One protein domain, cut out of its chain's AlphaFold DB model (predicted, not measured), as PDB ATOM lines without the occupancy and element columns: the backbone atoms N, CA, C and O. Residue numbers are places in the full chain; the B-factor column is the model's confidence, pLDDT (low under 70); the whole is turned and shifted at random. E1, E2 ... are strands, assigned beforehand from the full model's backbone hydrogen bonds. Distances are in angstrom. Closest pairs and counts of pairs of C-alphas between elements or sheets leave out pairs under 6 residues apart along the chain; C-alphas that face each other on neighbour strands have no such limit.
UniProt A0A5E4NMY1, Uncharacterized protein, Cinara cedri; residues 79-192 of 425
ATOM      1  N   ILE A  79     -49.018  36.843  22.410       60.97
ATOM      2  CA  ILE A  79     -49.975  35.855  21.926       60.97
ATOM      3  C   ILE A  79     -50.067  34.787  22.998       60.97
ATOM      4  O   ILE A  79     -49.091  34.079  23.227       60.97
ATOM      5  N   MET A  80     -51.217  34.679  23.655       65.44
ATOM      6  CA  MET A  80     -51.450  33.576  24.581       65.44
ATOM      7  C   MET A  80     -51.799  32.304  23.813       65.44
ATOM      8  O   MET A  80     -52.475  32.344  22.782       65.44
ATOM      9  N   GLY A  81     -51.347  31.172  24.333       71.12
ATOM     10  CA  GLY A  81     -51.624  29.870  23.756       71.12
ATOM     11  C   GLY A  81     -51.209  28.742  24.685       71.12
ATOM     12  O   GLY A  81     -50.943  28.944  25.870       71.12
ATOM     13  N   THR A  82     -51.174  27.541  24.129       69.50
ATOM     14  CA  THR A  82     -50.776  26.325  24.832       69.50
ATOM     15  C   THR A  82     -49.453  25.843  24.266       69.50
ATOM     16  O   THR A  82     -49.341  25.610  23.065       69.50
ATOM     17  N   SER A  83     -48.449  25.704  25.126       70.62
ATOM     18  CA  SER A  83     -47.196  25.024  24.822       70.62
ATOM     19  C   SER A  83     -47.316  23.557  25.212       70.62
ATOM     20  O   SER A  83     -47.643  23.239  26.356       70.62
ATOM     21  N   SER A  84     -47.054  22.677  24.257       75.56
ATOM     22  CA  SER A  84     -47.121  21.227  24.387       75.56
ATOM     23  C   SER A  84     -45.721  20.632  24.290       75.56
ATOM     24  O   SER A  84     -44.991  20.896  23.331       75.56
ATOM     25  N   THR A  85     -45.350  19.802  25.261       80.56
ATOM     26  CA  THR A  85     -44.084  19.046  25.273       80.56
ATOM     27  C   THR A  85     -44.386  17.561  25.434       80.56
ATOM     28  O   THR A  85     -45.245  17.205  26.238       80.56
ATOM     29  N   LEU A  86     -43.690  16.693  24.698       81.62
ATOM     30  CA  LEU A  86     -43.763  15.250  24.925       81.62
ATOM     31  C   LEU A  86     -42.646  14.820  25.875       81.62
ATOM     32  O   LEU A  86     -41.470  15.106  25.640       81.62
ATOM     33  N   MET A  87     -43.016  14.121  26.942       84.81
ATOM     34  CA  MET A  87     -42.077  13.505  27.874       84.81
ATOM     35  C   MET A  87     -42.256  11.995  27.875       84.81
ATOM     36  O   MET A  87     -43.363  11.496  28.065       84.81
ATOM     37  N   GLN A  88     -41.153  11.276  27.703       88.00
ATOM     38  CA  GLN A  88     -41.084   9.833  27.865       88.00
ATOM     39  C   GLN A  88     -40.590   9.502  29.273       88.00
ATOM     40  O   GLN A  88     -39.543   9.993  29.699       88.00
ATOM     41  N   PHE A  89     -41.335   8.649  29.964       90.50
ATOM     42  CA  PHE A  89     -40.992   8.075  31.257       90.50
ATOM     43  C   PHE A  89     -40.714   6.594  31.050       90.50
ATOM     44  O   PHE A  89     -41.586   5.851  30.609       90.50
ATOM     45  N   GLU A  90     -39.495   6.180  31.350       92.38
ATOM     46  CA  GLU A  90     -39.004   4.819  31.204       92.38
ATOM     47  C   GLU A  90     -38.681   4.243  32.584       92.38
ATOM     48  O   GLU A  90     -38.105   4.926  33.438       92.38
ATOM     49  N   THR A  91     -39.076   2.994  32.797       93.88
ATOM     50  CA  THR A  91     -38.727   2.198  33.972       93.88
ATOM     51  C   THR A  91     -38.031   0.943  33.481       93.88
ATOM     52  O   THR A  91     -38.648   0.117  32.807       93.88
ATOM     53  N   CYS A  92     -36.754   0.788  33.816       91.19
ATOM     54  CA  CYS A  92     -35.973  -0.390  33.474       91.19
ATOM     55  C   CYS A  92     -35.708  -1.224  34.723       91.19
ATOM     56  O   CYS A  92     -35.176  -0.720  35.713       91.19
ATOM     57  N   CYS A  93     -36.031  -2.510  34.653       89.62
ATOM     58  CA  CYS A  93     -35.641  -3.500  35.638       89.62
ATOM     59  C   CYS A  93     -34.475  -4.327  35.098       89.62
ATOM     60  O   CYS A  93     -34.578  -4.972  34.051       89.62
ATOM     61  N   VAL A  94     -33.365  -4.296  35.824       86.50
ATOM     62  CA  VAL A  94     -32.162  -5.070  35.555       86.50
ATOM     63  C   VAL A  94     -32.116  -6.209  36.562       86.50
ATOM     64  O   VAL A  94     -31.935  -5.993  37.760       86.50
ATOM     65  N   ASN A  95     -32.251  -7.433  36.071       81.31
ATOM     66  CA  ASN A  95     -32.054  -8.617  36.885       81.31
ATOM     67  C   ASN A  95     -30.640  -9.156  36.663       81.31
ATOM     68  O   ASN A  95     -30.250  -9.444  35.530       81.31
ATOM     69  N   ASN A  96     -29.876  -9.296  37.747       76.56
ATOM     70  CA  ASN A  96     -28.578  -9.955  37.721       76.56
ATOM     71  C   ASN A  96     -28.635 -11.256  38.544       76.56
ATOM     72  O   ASN A  96     -28.757 -11.181  39.773       76.56
ATOM     73  N   PRO A  97     -28.487 -12.441  37.915       70.94
ATOM     74  CA  PRO A  97     -28.603 -13.725  38.607       70.94
ATOM     75  C   PRO A  97     -27.543 -13.923  39.701       70.94
ATOM     76  O   PRO A  97     -27.753 -14.710  40.619       70.94
ATOM     77  N   LEU A  98     -26.430 -13.178  39.656       69.50
ATOM     78  CA  LEU A  98     -25.356 -13.271  40.648       69.50
ATOM     79  C   LEU A  98     -25.700 -12.627  41.996       69.50
ATOM     80  O   LEU A  98     -25.152 -13.043  43.013       69.50
ATOM     81  N   TRP A  99     -26.537 -11.585  42.020       66.31
ATOM     82  CA  TRP A  99     -26.751 -10.758  43.221       66.31
ATOM     83  C   TRP A  99     -28.146 -10.938  43.834       66.31
ATOM     84  O   TRP A  99     -28.436 -10.329  44.859       66.31
ATOM     85  N   MET A 100     -28.999 -11.777  43.223       64.62
ATOM     86  CA  MET A 100     -30.388 -12.059  43.638       64.62
ATOM     87  C   MET A 100     -31.215 -10.797  43.968       64.62
ATOM     88  O   MET A 100     -32.172 -10.859  44.737       64.62
ATOM     89  N   SER A 101     -30.849  -9.658  43.375       71.38
ATOM     90  CA  SER A 101     -31.467  -8.351  43.578       71.38
ATOM     91  C   SER A 101     -31.910  -7.796  42.233       71.38
ATOM     92  O   SER A 101     -31.153  -7.834  41.261       71.38
ATOM     93  N   ASP A 102     -33.128  -7.266  42.204       78.00
ATOM     94  CA  ASP A 102     -33.680  -6.545  41.063       78.00
ATOM     95  C   ASP A 102     -33.274  -5.066  41.193       78.00
ATOM     96  O   ASP A 102     -33.569  -4.423  42.202       78.00
ATOM     97  N   GLU A 103     -32.556  -4.528  40.208       85.50
ATOM     98  CA  GLU A 103     -32.202  -3.107  40.155       85.50
ATOM     99  C   GLU A 103     -33.214  -2.375  39.269       85.50
ATOM    100  O   GLU A 103     -33.359  -2.687  38.089       85.50
ATOM    101  N   ILE A 104     -33.929  -1.406  39.842       89.12
ATOM    102  CA  ILE A 104     -34.950  -0.632  39.132       89.12
ATOM    103  C   ILE A 104     -34.420   0.778  38.902       89.12
ATOM    104  O   ILE A 104     -34.055   1.483  39.842       89.12
ATOM    105  N   THR A 105     -34.420   1.201  37.643       90.56
ATOM    106  CA  THR A 105     -34.005   2.540  37.229       90.56
ATOM    107  C   THR A 105     -35.164   3.263  36.561       90.56
ATOM    108  O   THR A 105     -35.905   2.688  35.768       90.56
ATOM    109  N   HIS A 106     -35.313   4.539  36.899       90.81
ATOM    110  CA  HIS A 106     -36.324   5.426  36.342       90.81
ATOM    111  C   HIS A 106     -35.624   6.513  35.535       90.81
ATOM    112  O   HIS A 106     -34.692   7.153  36.026       90.81
ATOM    113  N   LYS A 107     -36.075   6.738  34.302       91.00
ATOM    114  CA  LYS A 107     -35.528   7.761  33.412       91.00
ATOM    115  C   LYS A 107     -36.650   8.570  32.779       91.00
ATOM    116  O   LYS A 107     -37.598   8.011  32.242       91.00
ATOM    117  N   SER A 108     -36.538   9.890  32.826       87.69
ATOM    118  CA  SER A 108     -37.461  10.807  32.157       87.69
ATOM    119  C   SER A 108     -36.702  11.646  31.136       87.69
ATOM    120  O   SER A 108     -35.657  12.209  31.469       87.69
ATOM    121  N   GLN A 109     -37.219  11.764  29.916       84.88
ATOM    122  CA  GLN A 109     -36.595  12.567  28.864       84.88
ATOM    123  C   GLN A 109     -37.637  13.270  27.993       84.88
ATOM    124  O   GLN A 109     -38.732  12.756  27.771       84.88
ATOM    125  N   ILE A 110     -37.288  14.457  27.498       79.94
ATOM    126  CA  ILE A 110     -38.091  15.176  26.504       79.94
ATOM    127  C   ILE A 110     -37.816  14.550  25.135       79.94
ATOM    128  O   ILE A 110     -36.658  14.303  24.800       79.94
ATOM    129  N   ILE A 111     -38.868  14.303  24.355       77.38
ATOM    130  CA  ILE A 111     -38.771  13.712  23.014       77.38
ATOM    131  C   ILE A 111     -39.476  14.578  21.967       77.38
ATOM    132  O   ILE A 111     -40.353  15.382  22.286       77.38
ATOM    133  N   GLU A 112     -39.093  14.415  20.703       68.88
ATOM    134  CA  GLU A 112     -39.735  15.115  19.591       68.88
ATOM    135  C   GLU A 112     -41.103  14.521  19.232       68.88
ATOM    136  O   GLU A 112     -41.350  13.327  19.358       68.88
ATOM    137  N   SER A 113     -42.006  15.361  18.722       62.28
ATOM    138  CA  SER A 113     -43.349  14.935  18.302       62.28
ATOM    139  C   SER A 113     -43.363  13.910  17.163       62.28
ATOM    140  O   SER A 113     -44.379  13.251  16.969       62.28
ATOM    141  N   SER A 114     -42.290  13.795  16.383       60.62
ATOM    142  CA  SER A 114     -42.204  12.901  15.223       60.62
ATOM    143  C   SER A 114     -41.841  11.456  15.573       60.62
ATOM    144  O   SER A 114     -41.960  10.595  14.705       60.62
ATOM    145  N   THR A 115     -41.385  11.171  16.798       54.09
ATOM    146  CA  THR A 115     -40.828   9.857  17.162       54.09
ATOM    147  C   THR A 115     -41.822   8.884  17.793       54.09
ATOM    148  O   THR A 115     -41.478   7.712  17.923       54.09
ATOM    149  N   PHE A 116     -43.040   9.300  18.152       54.78
ATOM    150  CA  PHE A 116     -44.022   8.427  18.813       54.78
ATOM    151  C   PHE A 116     -45.451   8.659  18.308       54.78
ATOM    152  O   PHE A 116     -45.881   9.799  18.156       54.78
ATOM    153  N   GLN A 117     -46.187   7.569  18.058       55.28
ATOM    154  CA  GLN A 117     -47.576   7.604  17.571       55.28
ATOM    155  C   GLN A 117     -48.625   7.473  18.685       55.28
ATOM    156  O   GLN A 117     -49.770   7.862  18.475       55.28
ATOM    157  N   GLU A 118     -48.245   6.986  19.870       69.81
ATOM    158  CA  GLU A 118     -49.157   6.814  21.004       69.81
ATOM    159  C   GLU A 118     -48.733   7.683  22.189       69.81
ATOM    160  O   GLU A 118     -47.598   7.621  22.665       69.81
ATOM    161  N   VAL A 119     -49.672   8.502  22.660       79.00
ATOM    162  CA  VAL A 119     -49.536   9.342  23.850       79.00
ATOM    163  C   VAL A 119     -50.493   8.801  24.905       79.00
ATOM    164  O   VAL A 119     -51.673   8.602  24.638       79.00
ATOM    165  N   SER A 120     -49.978   8.558  26.104       78.69
ATOM    166  CA  SER A 120     -50.751   8.139  27.267       78.69
ATOM    167  C   SER A 120     -51.555   9.308  27.841       78.69
ATOM    168  O   SER A 120     -51.042  10.419  27.989       78.69
ATOM    169  N   GLU A 121     -52.810   9.041  28.198       73.75
ATOM    170  CA  GLU A 121     -53.672   9.982  28.915       73.75
ATOM    171  C   GLU A 121     -53.485   9.845  30.435       73.75
ATOM    172  O   GLU A 121     -53.242   8.754  30.951       73.75
ATOM    173  N   GLY A 122     -53.622  10.956  31.165       75.06
ATOM    174  CA  GLY A 122     -53.564  10.978  32.627       75.06
ATOM    175  C   GLY A 122     -52.346  11.703  33.198       75.06
ATOM    176  O   GLY A 122     -51.669  12.472  32.517       75.06
ATOM    177  N   ILE A 123     -52.108  11.502  34.495       78.31
ATOM    178  CA  ILE A 123     -51.006  12.150  35.213       78.31
ATOM    179  C   ILE A 123     -49.686  11.512  34.755       78.31
ATOM    180  O   ILE A 123     -49.591  10.284  34.780       78.31
ATOM    181  N   PRO A 124     -48.665  12.302  34.373       83.62
ATOM    182  CA  PRO A 124     -47.365  11.765  33.995       83.62
ATOM    183  C   PRO A 124     -46.736  10.968  35.139       83.62
ATOM    184  O   PRO A 124     -46.402  11.525  36.186       83.62
ATOM    185  N   THR A 125     -46.570   9.663  34.937       87.25
ATOM    186  CA  THR A 125     -45.944   8.758  35.907       87.25
ATOM    187  C   THR A 125     -45.088   7.714  35.207       87.25
ATOM    188  O   THR A 125     -45.331   7.342  34.056       87.25
ATOM    189  N   HIS A 126     -44.098   7.197  35.928       90.00
ATOM    190  CA  HIS A 126     -43.338   6.038  35.479       90.00
ATOM    191  C   HIS A 126     -44.247   4.800  35.359       90.00
ATOM    192  O   HIS A 126     -45.152   4.640  36.182       90.00
ATOM    193  N   PRO A 127     -44.053   3.947  34.334       89.94
ATOM    194  CA  PRO A 127     -44.709   2.646  34.274       89.94
ATOM    195  C   PRO A 127     -44.227   1.740  35.410       89.94
ATOM    196  O   PRO A 127     -43.114   1.908  35.923       89.94
ATOM    197  N   ASP A 128     -45.062   0.770  35.773       90.06
ATOM    198  CA  ASP A 128     -44.707  -0.239  36.765       90.06
ATOM    199  C   ASP A 128     -43.515  -1.084  36.269       90.06
ATOM    200  O   ASP A 128     -43.388  -1.357  35.073       90.06
ATOM    201  N   PRO A 129     -42.602  -1.508  37.156       86.31
ATOM    202  CA  PRO A 129     -41.419  -2.261  36.758       86.31
ATOM    203  C   PRO A 129     -41.776  -3.677  36.270       86.31
ATOM    204  O   PRO A 129     -42.235  -4.522  37.040       86.31
ATOM    205  N   ALA A 130     -41.473  -3.983  35.006       85.69
ATOM    206  CA  ALA A 130     -41.693  -5.302  34.402       85.69
ATOM    207  C   ALA A 130     -40.498  -6.257  34.581       85.69
ATOM    208  O   ALA A 130     -39.847  -6.695  33.623       85.69
ATOM    209  N   CYS A 131     -40.181  -6.595  35.829       82.31
ATOM    210  CA  CYS A 131     -39.087  -7.515  36.128       82.31
ATOM    211  C   CYS A 131     -39.418  -8.941  35.657       82.31
ATOM    212  O   CYS A 131     -40.362  -9.566  36.139       82.31
ATOM    213  N   LYS A 132     -38.610  -9.488  34.740       80.94
ATOM    214  CA  LYS A 132     -38.613 -10.923  34.422       80.94
ATOM    215  C   LYS A 132     -37.298 -11.501  34.906       80.94
ATOM    216  O   LYS A 132     -36.242 -10.966  34.593       80.94
ATOM    217  N   ARG A 133     -37.381 -12.582  35.673       72.50
ATOM    218  CA  ARG A 133     -36.210 -13.316  36.147       72.50
ATOM    219  C   ARG A 133     -35.809 -14.355  35.120       72.50
ATOM    220  O   ARG A 133     -36.603 -15.234  34.799       72.50
ATOM    221  N   ASP A 134     -34.566 -14.267  34.678       71.94
ATOM    222  CA  ASP A 134     -33.858 -15.369  34.044       71.94
ATOM    223  C   ASP A 134     -32.772 -15.841  35.017       71.94
ATOM    224  O   ASP A 134     -32.021 -15.036  35.563       71.94
ATOM    225  N   MET A 135     -32.720 -17.145  35.283       70.69
ATOM    226  CA  MET A 135     -31.742 -17.726  36.208       70.69
ATOM    227  C   MET A 135     -30.361 -17.910  35.570       70.69
ATOM    228  O   MET A 135     -29.401 -18.201  36.281       70.69
ATOM    229  N   LEU A 136     -30.255 -17.765  34.246       73.62
ATOM    230  CA  LEU A 136     -29.041 -18.076  33.493       73.62
ATOM    231  C   LEU A 136     -28.297 -16.834  32.993       73.62
ATOM    232  O   LEU A 136     -27.097 -16.917  32.733       73.62
ATOM    233  N   SER A 137     -28.971 -15.691  32.853       75.75
ATOM    234  CA  SER A 137     -28.376 -14.501  32.243       75.75
ATOM    235  C   SER A 137     -28.884 -13.191  32.844       75.75
ATOM    236  O   SER A 137     -29.979 -13.116  33.399       75.75
ATOM    237  N   LYS A 138     -28.063 -12.136  32.739       80.25
ATOM    238  CA  LYS A 138     -28.484 -10.778  33.090       80.25
ATOM    239  C   LYS A 138     -29.543 -10.326  32.085       80.25
ATOM    240  O   LYS A 138     -29.248 -10.225  30.896       80.25
ATOM    241  N   THR A 139     -30.736 -10.006  32.567       80.69
ATOM    242  CA  THR A 139     -31.842  -9.518  31.732       80.69
ATOM    243  C   THR A 139     -32.161  -8.069  32.068       80.69
ATOM    244  O   THR A 139     -32.054  -7.638  33.215       80.69
ATOM    245  N   VAL A 140     -32.509  -7.294  31.041       85.00
ATOM    246  CA  VAL A 140     -32.912  -5.891  31.169       85.00
ATOM    247  C   VAL A 140     -34.244  -5.734  30.461       85.00
ATOM    248  O   VAL A 140     -34.317  -5.911  29.246       85.00
ATOM    249  N   ASN A 141     -35.284  -5.400  31.218       89.00
ATOM    250  CA  ASN A 141     -36.602  -5.106  30.673       89.00
ATOM    251  C   ASN A 141     -36.939  -3.654  30.954       89.00
ATOM    252  O   ASN A 141     -36.919  -3.242  32.112       89.00
ATOM    253  N   CYS A 142     -37.281  -2.908  29.913       88.25
ATOM    254  CA  CYS A 142     -37.695  -1.521  30.026       88.25
ATOM    255  C   CYS A 142     -39.125  -1.373  29.523       88.25
ATOM    256  O   CYS A 142     -39.454  -1.837  28.432       88.25
ATOM    257  N   GLU A 143     -39.959  -0.709  30.313       91.31
ATOM    258  CA  GLU A 143     -41.247  -0.198  29.861       91.31
ATOM    259  C   GLU A 143     -41.168   1.316  29.749       91.31
ATOM    260  O   GLU A 143     -40.520   1.971  30.566       91.31
ATOM    261  N   SER A 144     -41.843   1.888  28.752       89.94
ATOM    262  CA  SER A 144     -41.910   3.337  28.607       89.94
ATOM    263  C   SER A 144     -43.323   3.817  28.305       89.94
ATOM    264  O   SER A 144     -44.086   3.143  27.617       89.94
ATOM    265  N   ARG A 145     -43.667   4.987  28.843       89.62
ATOM    266  CA  ARG A 145     -44.913   5.711  28.577       89.62
ATOM    267  C   ARG A 145     -44.587   7.134  28.162       89.62
ATOM    268  O   ARG A 145     -43.685   7.754  28.723       89.62
ATOM    269  N   VAL A 146     -45.318   7.653  27.186       87.94
ATOM    270  CA  VAL A 146     -45.146   9.020  26.691       87.94
ATOM    271  C   VAL A 146     -46.354   9.841  27.096       87.94
ATOM    272  O   VAL A 146     -47.475   9.461  26.792       87.94
ATOM    273  N   PHE A 147     -46.133  10.982  27.737       84.88
ATOM    274  CA  PHE A 147     -47.190  11.917  28.108       84.88
ATOM    275  C   PHE A 147     -47.018  13.235  27.363       84.88
ATOM    276  O   PHE A 147     -45.899  13.726  27.182       84.88
ATOM    277  N   LYS A 148     -48.145  13.835  26.979       84.38
ATOM    278  CA  LYS A 148     -48.198  15.212  26.495       84.38
ATOM    279  C   LYS A 148     -48.451  16.139  27.674       84.38
ATOM    280  O   LYS A 148     -49.459  16.021  28.363       84.38
ATOM    281  N   ILE A 149     -47.529  17.067  27.890       79.38
ATOM    282  CA  ILE A 149     -47.615  18.074  28.941       79.38
ATOM    283  C   ILE A 149     -47.981  19.397  28.288       79.38
ATOM    284  O   ILE A 149     -47.177  19.980  27.557       79.38
ATOM    285  N   ASP A 150     -49.197  19.850  28.573       76.81
ATOM    286  CA  ASP A 150     -49.734  21.118  28.099       76.81
ATOM    287  C   ASP A 150     -49.611  22.186  29.188       76.81
ATOM    288  O   ASP A 150     -49.963  21.974  30.349       76.81
ATOM    289  N   LYS A 151     -49.115  23.361  28.805       72.62
ATOM    290  CA  LYS A 151     -48.986  24.519  29.685       72.62
ATOM    291  C   LYS A 151     -49.476  25.770  28.968       72.62
ATOM    292  O   LYS A 151     -49.141  25.986  27.808       72.62
ATOM    293  N   GLN A 152     -50.211  26.629  29.670       67.44
ATOM    294  CA  GLN A 152     -50.463  27.978  29.168       67.44
ATOM    295  C   GLN A 152     -49.161  28.776  29.114       67.44
ATOM    296  O   GLN A 152     -48.416  28.851  30.095       67.44
ATOM    297  N   ASP A 153     -48.900  29.369  27.960       65.31
ATOM    298  CA  ASP A 153     -47.706  30.164  27.713       65.31
ATOM    299  C   ASP A 153     -48.041  31.350  26.803       65.31
ATOM    300  O   ASP A 153     -49.151  31.457  26.266       65.31
ATOM    301  N   PHE A 154     -47.079  32.247  26.614       61.47
ATOM    302  CA  PHE A 154     -47.184  33.312  25.631       61.47
ATOM    303  C   PHE A 154     -45.919  33.429  24.792       61.47
ATOM    304  O   PHE A 154     -44.801  33.254  25.270       61.47
ATOM    305  N   ILE A 155     -46.104  33.792  23.526       56.69
ATOM    306  CA  ILE A 155     -45.004  34.137  22.626       56.69
ATOM    307  C   ILE A 155     -45.108  35.605  22.214       56.69
ATOM    308  O   ILE A 155     -46.203  36.161  22.088       56.69
ATOM    309  N   HIS A 156     -43.954  36.235  22.025       56.31
ATOM    310  CA  HIS A 156     -43.859  37.615  21.565       56.31
ATOM    311  C   HIS A 156     -43.796  37.652  20.038       56.31
ATOM    312  O   HIS A 156     -43.072  36.870  19.423       56.31
ATOM    313  N   TYR A 157     -44.538  38.577  19.433       52.88
ATOM    314  CA  TYR A 157     -44.433  38.902  18.014       52.88
ATOM    315  C   TYR A 157     -44.054  40.374  17.839       52.88
ATOM    316  O   TYR A 157     -44.729  41.267  18.368       52.88
ATOM    317  N   SER A 158     -42.996  40.616  17.062       50.38
ATOM    318  CA  SER A 158     -42.575  41.949  16.640       50.38
ATOM    319  C   SER A 158     -43.046  42.217  15.206       50.38
ATOM    320  O   SER A 158     -42.751  41.424  14.316       50.38
ATOM    321  N   PRO A 159     -43.705  43.354  14.923       50.41
ATOM    322  CA  PRO A 159     -44.034  43.754  13.551       50.41
ATOM    323  C   PRO A 159     -42.811  43.958  12.640       50.41
ATOM    324  O   PRO A 159     -42.968  43.967  11.424       50.41
ATOM    325  N   ILE A 160     -41.616  44.144  13.219       47.34
ATOM    326  CA  ILE A 160     -40.357  44.348  12.484       47.34
ATOM    327  C   ILE A 160     -39.615  43.025  12.304       47.34
ATOM    328  O   ILE A 160     -39.247  42.667  11.192       47.34
ATOM    329  N   HIS A 161     -39.384  42.305  13.403       48.09
ATOM    330  CA  HIS A 161     -38.547  41.100  13.399       48.09
ATOM    331  C   HIS A 161     -39.341  39.803  13.210       48.09
ATOM    332  O   HIS A 161     -38.754  38.735  13.069       48.09
ATOM    333  N   GLY A 162     -40.673  39.877  13.209       50.03
ATOM    334  CA  GLY A 162     -41.536  38.705  13.214       50.03
ATOM    335  C   GLY A 162     -41.468  37.954  14.544       50.03
ATOM    336  O   GLY A 162     -41.436  38.560  15.620       50.03
ATOM    337  N   PHE A 163     -41.488  36.624  14.468       50.69
ATOM    338  CA  PHE A 163     -41.296  35.756  15.629       50.69
ATOM    339  C   PHE A 163     -39.805  35.609  15.975       50.69
ATOM    340  O   PHE A 163     -38.959  35.683  15.082       50.69
ATOM    341  N   PRO A 164     -39.465  35.367  17.253       51.91
ATOM    342  CA  PRO A 164     -38.110  35.036  17.679       51.91
ATOM    343  C   PRO A 164     -37.469  33.933  16.823       51.91
ATOM    344  O   PRO A 164     -38.107  32.928  16.535       51.91
ATOM    345  N   HIS A 165     -36.185  34.071  16.471       54.72
ATOM    346  CA  HIS A 165     -35.482  33.128  15.581       54.72
ATOM    347  C   HIS A 165     -35.413  31.674  16.086       54.72
ATOM    348  O   HIS A 165     -35.184  30.753  15.301       54.72
ATOM    349  N   ASN A 166     -35.581  31.454  17.392       50.97
ATOM    350  CA  ASN A 166     -35.638  30.125  18.005       50.97
ATOM    351  C   ASN A 166     -37.013  29.444  17.855       50.97
ATOM    352  O   ASN A 166     -37.151  28.268  18.208       50.97
ATOM    353  N   LEU A 167     -38.009  30.161  17.332       54.62
ATOM    354  CA  LEU A 167     -39.343  29.668  17.031       54.62
ATOM    355  C   LEU A 167     -39.530  29.594  15.512       54.62
ATOM    356  O   LEU A 167     -39.325  30.570  14.796       54.62
ATOM    357  N   ASP A 168     -39.936  28.426  15.030       67.50
ATOM    358  CA  ASP A 168     -40.389  28.235  13.653       67.50
ATOM    359  C   ASP A 168     -41.913  28.276  13.631       67.50
ATOM    360  O   ASP A 168     -42.541  27.378  14.191       67.50
ATOM    361  N   CYS A 169     -42.502  29.340  13.089       62.69
ATOM    362  CA  CYS A 169     -43.920  29.642  13.262       62.69
ATOM    363  C   CYS A 169     -44.670  29.715  11.934       62.69
ATOM    364  O   CYS A 169     -44.363  30.562  11.097       62.69
ATOM    365  N   ASP A 170     -45.739  28.930  11.826       67.62
ATOM    366  CA  ASP A 170     -46.706  28.990  10.733       67.62
ATOM    367  C   ASP A 170     -48.011  29.636  11.204       67.62
ATOM    368  O   ASP A 170     -48.552  29.293  12.262       67.62
ATOM    369  N   ILE A 171     -48.543  30.562  10.399       66.81
ATOM    370  CA  ILE A 171     -49.839  31.206  10.639       66.81
ATOM    371  C   ILE A 171     -50.834  30.735   9.580       66.81
ATOM    372  O   ILE A 171     -50.690  31.019   8.392       66.81
ATOM    373  N   SER A 172     -51.884  30.050  10.020       62.12
ATOM    374  CA  SER A 172     -52.997  29.668   9.148       62.12
ATOM    375  C   SER A 172     -53.841  30.884   8.726       62.12
ATOM    376  O   SER A 172     -53.911  31.880   9.455       62.12
ATOM    377  N   PRO A 173     -54.585  30.803   7.606       55.34
ATOM    378  CA  PRO A 173     -55.530  31.848   7.201       55.34
ATOM    379  C   PRO A 173     -56.601  32.174   8.256       55.34
ATOM    380  O   PRO A 173     -57.106  33.293   8.293       55.34
ATOM    381  N   SER A 174     -56.925  31.218   9.134       57.72
ATOM    382  CA  SER A 174     -57.841  31.375  10.272       57.72
ATOM    383  C   SER A 174     -57.208  32.052  11.497       57.72
ATOM    384  O   SER A 174     -57.872  32.196  12.520       57.72
ATOM    385  N   GLY A 175     -55.934  32.452  11.430       58.22
ATOM    386  CA  GLY A 175     -55.224  33.113  12.527       58.22
ATOM    387  C   GLY A 175     -54.720  32.172  13.623       58.22
ATOM    388  O   GLY A 175     -54.245  32.646  14.651       58.22
ATOM    389  N   ILE A 176     -54.783  30.853  13.422       69.44
ATOM    390  CA  ILE A 176     -54.127  29.880  14.309       69.44
ATOM    391  C   ILE A 176     -52.631  29.907  14.008       69.44
ATOM    392  O   ILE A 176     -52.244  29.731  12.850       69.44
ATOM    393  N   ILE A 177     -51.825  30.119  15.045       68.75
ATOM    394  CA  ILE A 177     -50.365  30.078  14.995       68.75
ATOM    395  C   ILE A 177     -49.901  28.766  15.594       68.75
ATOM    396  O   ILE A 177     -50.284  28.434  16.716       68.75
ATOM    397  N   THR A 178     -49.025  28.077  14.874       70.12
ATOM    398  CA  THR A 178     -48.278  26.932  15.392       70.12
ATOM    399  C   THR A 178     -46.796  27.259  15.338       70.12
ATOM    400  O   THR A 178     -46.277  27.522  14.261       70.12
ATOM    401  N   CYS A 179     -46.120  27.245  16.483       66.12
ATOM    402  CA  CYS A 179     -44.690  27.505  16.587       66.12
ATOM    403  C   CYS A 179     -43.954  26.293  17.148       66.12
ATOM    404  O   CYS A 179     -44.300  25.798  18.218       66.12
ATOM    405  N   LYS A 180     -42.893  25.845  16.481       68.62
ATOM    406  CA  LYS A 180     -41.968  24.834  17.000       68.62
ATOM    407  C   LYS A 180     -40.757  25.520  17.612       68.62
ATOM    408  O   LYS A 180     -40.051  26.265  16.935       68.62
ATOM    409  N   ASN A 181     -40.496  25.261  18.888       64.00
ATOM    410  CA  ASN A 181     -39.285  25.741  19.540       64.00
ATOM    411  C   ASN A 181     -38.122  24.795  19.234       64.00
ATOM    412  O   ASN A 181     -38.085  23.671  19.741       64.00
ATOM    413  N   LYS A 182     -37.152  25.276  18.449       57.34
ATOM    414  CA  LYS A 182     -35.986  24.494  18.002       57.34
ATOM    415  C   LYS A 182     -35.085  24.043  19.157       57.34
ATOM    416  O   LYS A 182     -34.343  23.086  18.999       57.34
ATOM    417  N   LEU A 183     -35.146  24.722  20.305       53.34
ATOM    418  CA  LEU A 183     -34.272  24.471  21.457       53.34
ATOM    419  C   LEU A 183     -34.932  23.643  22.564       53.34
ATOM    420  O   LEU A 183     -34.236  23.117  23.426       53.34
ATOM    421  N   ARG A 184     -36.267  23.578  22.598       57.00
ATOM    422  CA  ARG A 184     -37.017  22.953  23.703       57.00
ATOM    423  C   ARG A 184     -37.899  21.783  23.275       57.00
ATOM    424  O   ARG A 184     -38.663  21.308  24.106       57.00
ATOM    425  N   HIS A 185     -37.844  21.372  22.004       68.31
ATOM    426  CA  HIS A 185     -38.688  20.316  21.416       68.31
ATOM    427  C   HIS A 185     -40.174  20.441  21.814       68.31
ATOM    428  O   HIS A 185     -40.874  19.454  22.031       68.31
ATOM    429  N   SER A 186     -40.653  21.681  21.931       64.75
ATOM    430  CA  SER A 186     -42.025  22.016  22.315       64.75
ATOM    431  C   SER A 186     -42.746  22.673  21.151       64.75
ATOM    432  O   SER A 186     -42.141  23.373  20.332       64.75
ATOM    433  N   THR A 187     -44.051  22.432  21.082       70.75
ATOM    434  CA  THR A 187     -44.930  23.032  20.080       70.75
ATOM    435  C   THR A 187     -45.904  23.959  20.780       70.75
ATOM    436  O   THR A 187     -46.658  23.530  21.643       70.75
ATOM    437  N   PHE A 188     -45.891  25.229  20.411       71.19
ATOM    438  CA  PHE A 188     -46.841  26.221  20.877       71.19
ATOM    439  C   PHE A 188     -47.972  26.375  19.864       71.19
ATOM    440  O   PHE A 188     -47.714  26.544  18.673       71.19
ATOM    441  N   VAL A 189     -49.214  26.369  20.339       70.38
ATOM    442  CA  VAL A 189     -50.402  26.663  19.538       70.38
ATOM    443  C   VAL A 189     -51.171  27.799  20.194       70.38
ATOM    444  O   VAL A 189     -51.562  27.710  21.357       70.38
ATOM    445  N   GLY A 190     -51.409  28.869  19.446       71.69
ATOM    446  CA  GLY A 190     -52.144  30.035  19.924       71.69
ATOM    447  C   GLY A 190     -53.015  30.642  18.837       71.69
ATOM    448  O   GLY A 190     -52.906  30.302  17.659       71.69
ATOM    449  N   THR A 191     -53.889  31.563  19.228       65.06
ATOM    450  CA  THR A 191     -54.724  32.304  18.281       65.06
ATOM    451  C   THR A 191     -54.209  33.727  18.181       65.06
ATOM    452  O   THR A 191     -54.142  34.453  19.174       65.06
ATOM    453  N   PHE A 192     -53.839  34.144  16.975       62.84
ATOM    454  CA  PHE A 192     -53.492  35.527  16.719       62.84
ATOM    455  C   PHE A 192     -54.776  36.349  16.573       62.84
ATOM    456  O   PHE A 192     -55.594  36.048  15.703       62.84
TER     457      PHE A 192
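What this domain is: This is residues 79 to 192 of the 425 residues of an uncharacterized protein of Cinara cedri (UniProt A0A5E4NMY1). A long, thin, twisted ribbon, with the long strands E1 and E3 side by side along most of the rod; E2 adds a third strand toward one end, and the small meander E4, E5, E6 joins on through E6 at the other. The long link of residues 112 to 138 loops out near the middle of the rod and then runs back to the end where E3 begins. The printed part has 114 residues with no named helix and six named strands, E1 to E6 in chain order, and its class is all strand. The six strands form one branched sheet whose neighbour pairs are antiparallel, with E1 the neighbour of E2, E3 and E6. The whole is only just extended, close to loose, with a radius of gyration of the C-alphas of 20.1 A, and a rod in outline with spans of 66 by 25 by 19 A.

How they stand to each other: E1, residues 79 to 96, has three neighbours in the branched sheet. E3, residues 139 to 157, lies on one side of it, beside residues 79 to 95, antiparallel at 167 degrees between their directions. Among the C-alphas of E1 and E3 that face each other are those of Cys 92 and Cys 142, 4.0 A apart, and N 91 and O 143 are within hydrogen-bond range at 2.8 A. On the other side of E1 the pairing is staggered: E2, residues 101 to 111, lies beside residues 86 to 95, and E6, residues 186 to 191, beside residues 80 to 85. E1 and E2 form a hairpin, antiparallel at 159 degrees, with N 90 and O 107 within hydrogen-bond range at 2.8 A. E1 and E6 are antiparallel at 155 degrees; the C-alphas of Gly 81 and Gly 190 face each other at 3.9 A, and N 84 and O 187 are within hydrogen-bond range at 2.8 A. E5, residues 176 to 181, lies on the other side of E6 from E1. E5 and E6 form a hairpin, antiparallel at 159 degrees, with N 179 and O 188 within hydrogen-bond range at 2.8 A. E4, residues 167 to 171, is an edge strand and forms a hairpin with E5, antiparallel at 164 degrees, with N 170 and O 178 within hydrogen-bond range at 2.9 A. E4, E5 and E6 are a meander, each strand the antiparallel neighbour of the one before. E3 bends by 62 degrees at residue 152. E2 is apart from E4, E5 and E6.

Where its parts are: E1 runs 53.0 A from C-alpha 79 at (-49.975, 35.855, 21.926) to C-alpha 96 at (-28.578, -9.955, 37.721). E3, the longest strand by residues, runs 51.9 A from Thr 139 to Tyr 157, and E2 runs 31.0 A from Ser 101 to Ile 111. The shorter strands are E4 from Leu 167 to Ile 171, 12.4 A, E5 from Ile 176 to Asn 181, 16.3 A, and E6 from Ser 186 to Thr 191, 16.8 A, ending with C-alpha 191 at (-54.724, 32.304, 18.281).

The domain as a whole: The two C-alphas farthest apart, those of Met 135 and Ile 160, are 67.0 A apart, while the first and last printed C-alphas, those of Ile 79 and Phe 192, are 6.3 A apart. The printed part has no cut. The link from E2 to E3, 27 residues, is long; that from E3 to E4 is short, and the other three are tight. The mean pLDDT of the printed part is 72.5, and 49 residues are under 70, among them residues 112 to 118, 152 to 177 and 179 to 186.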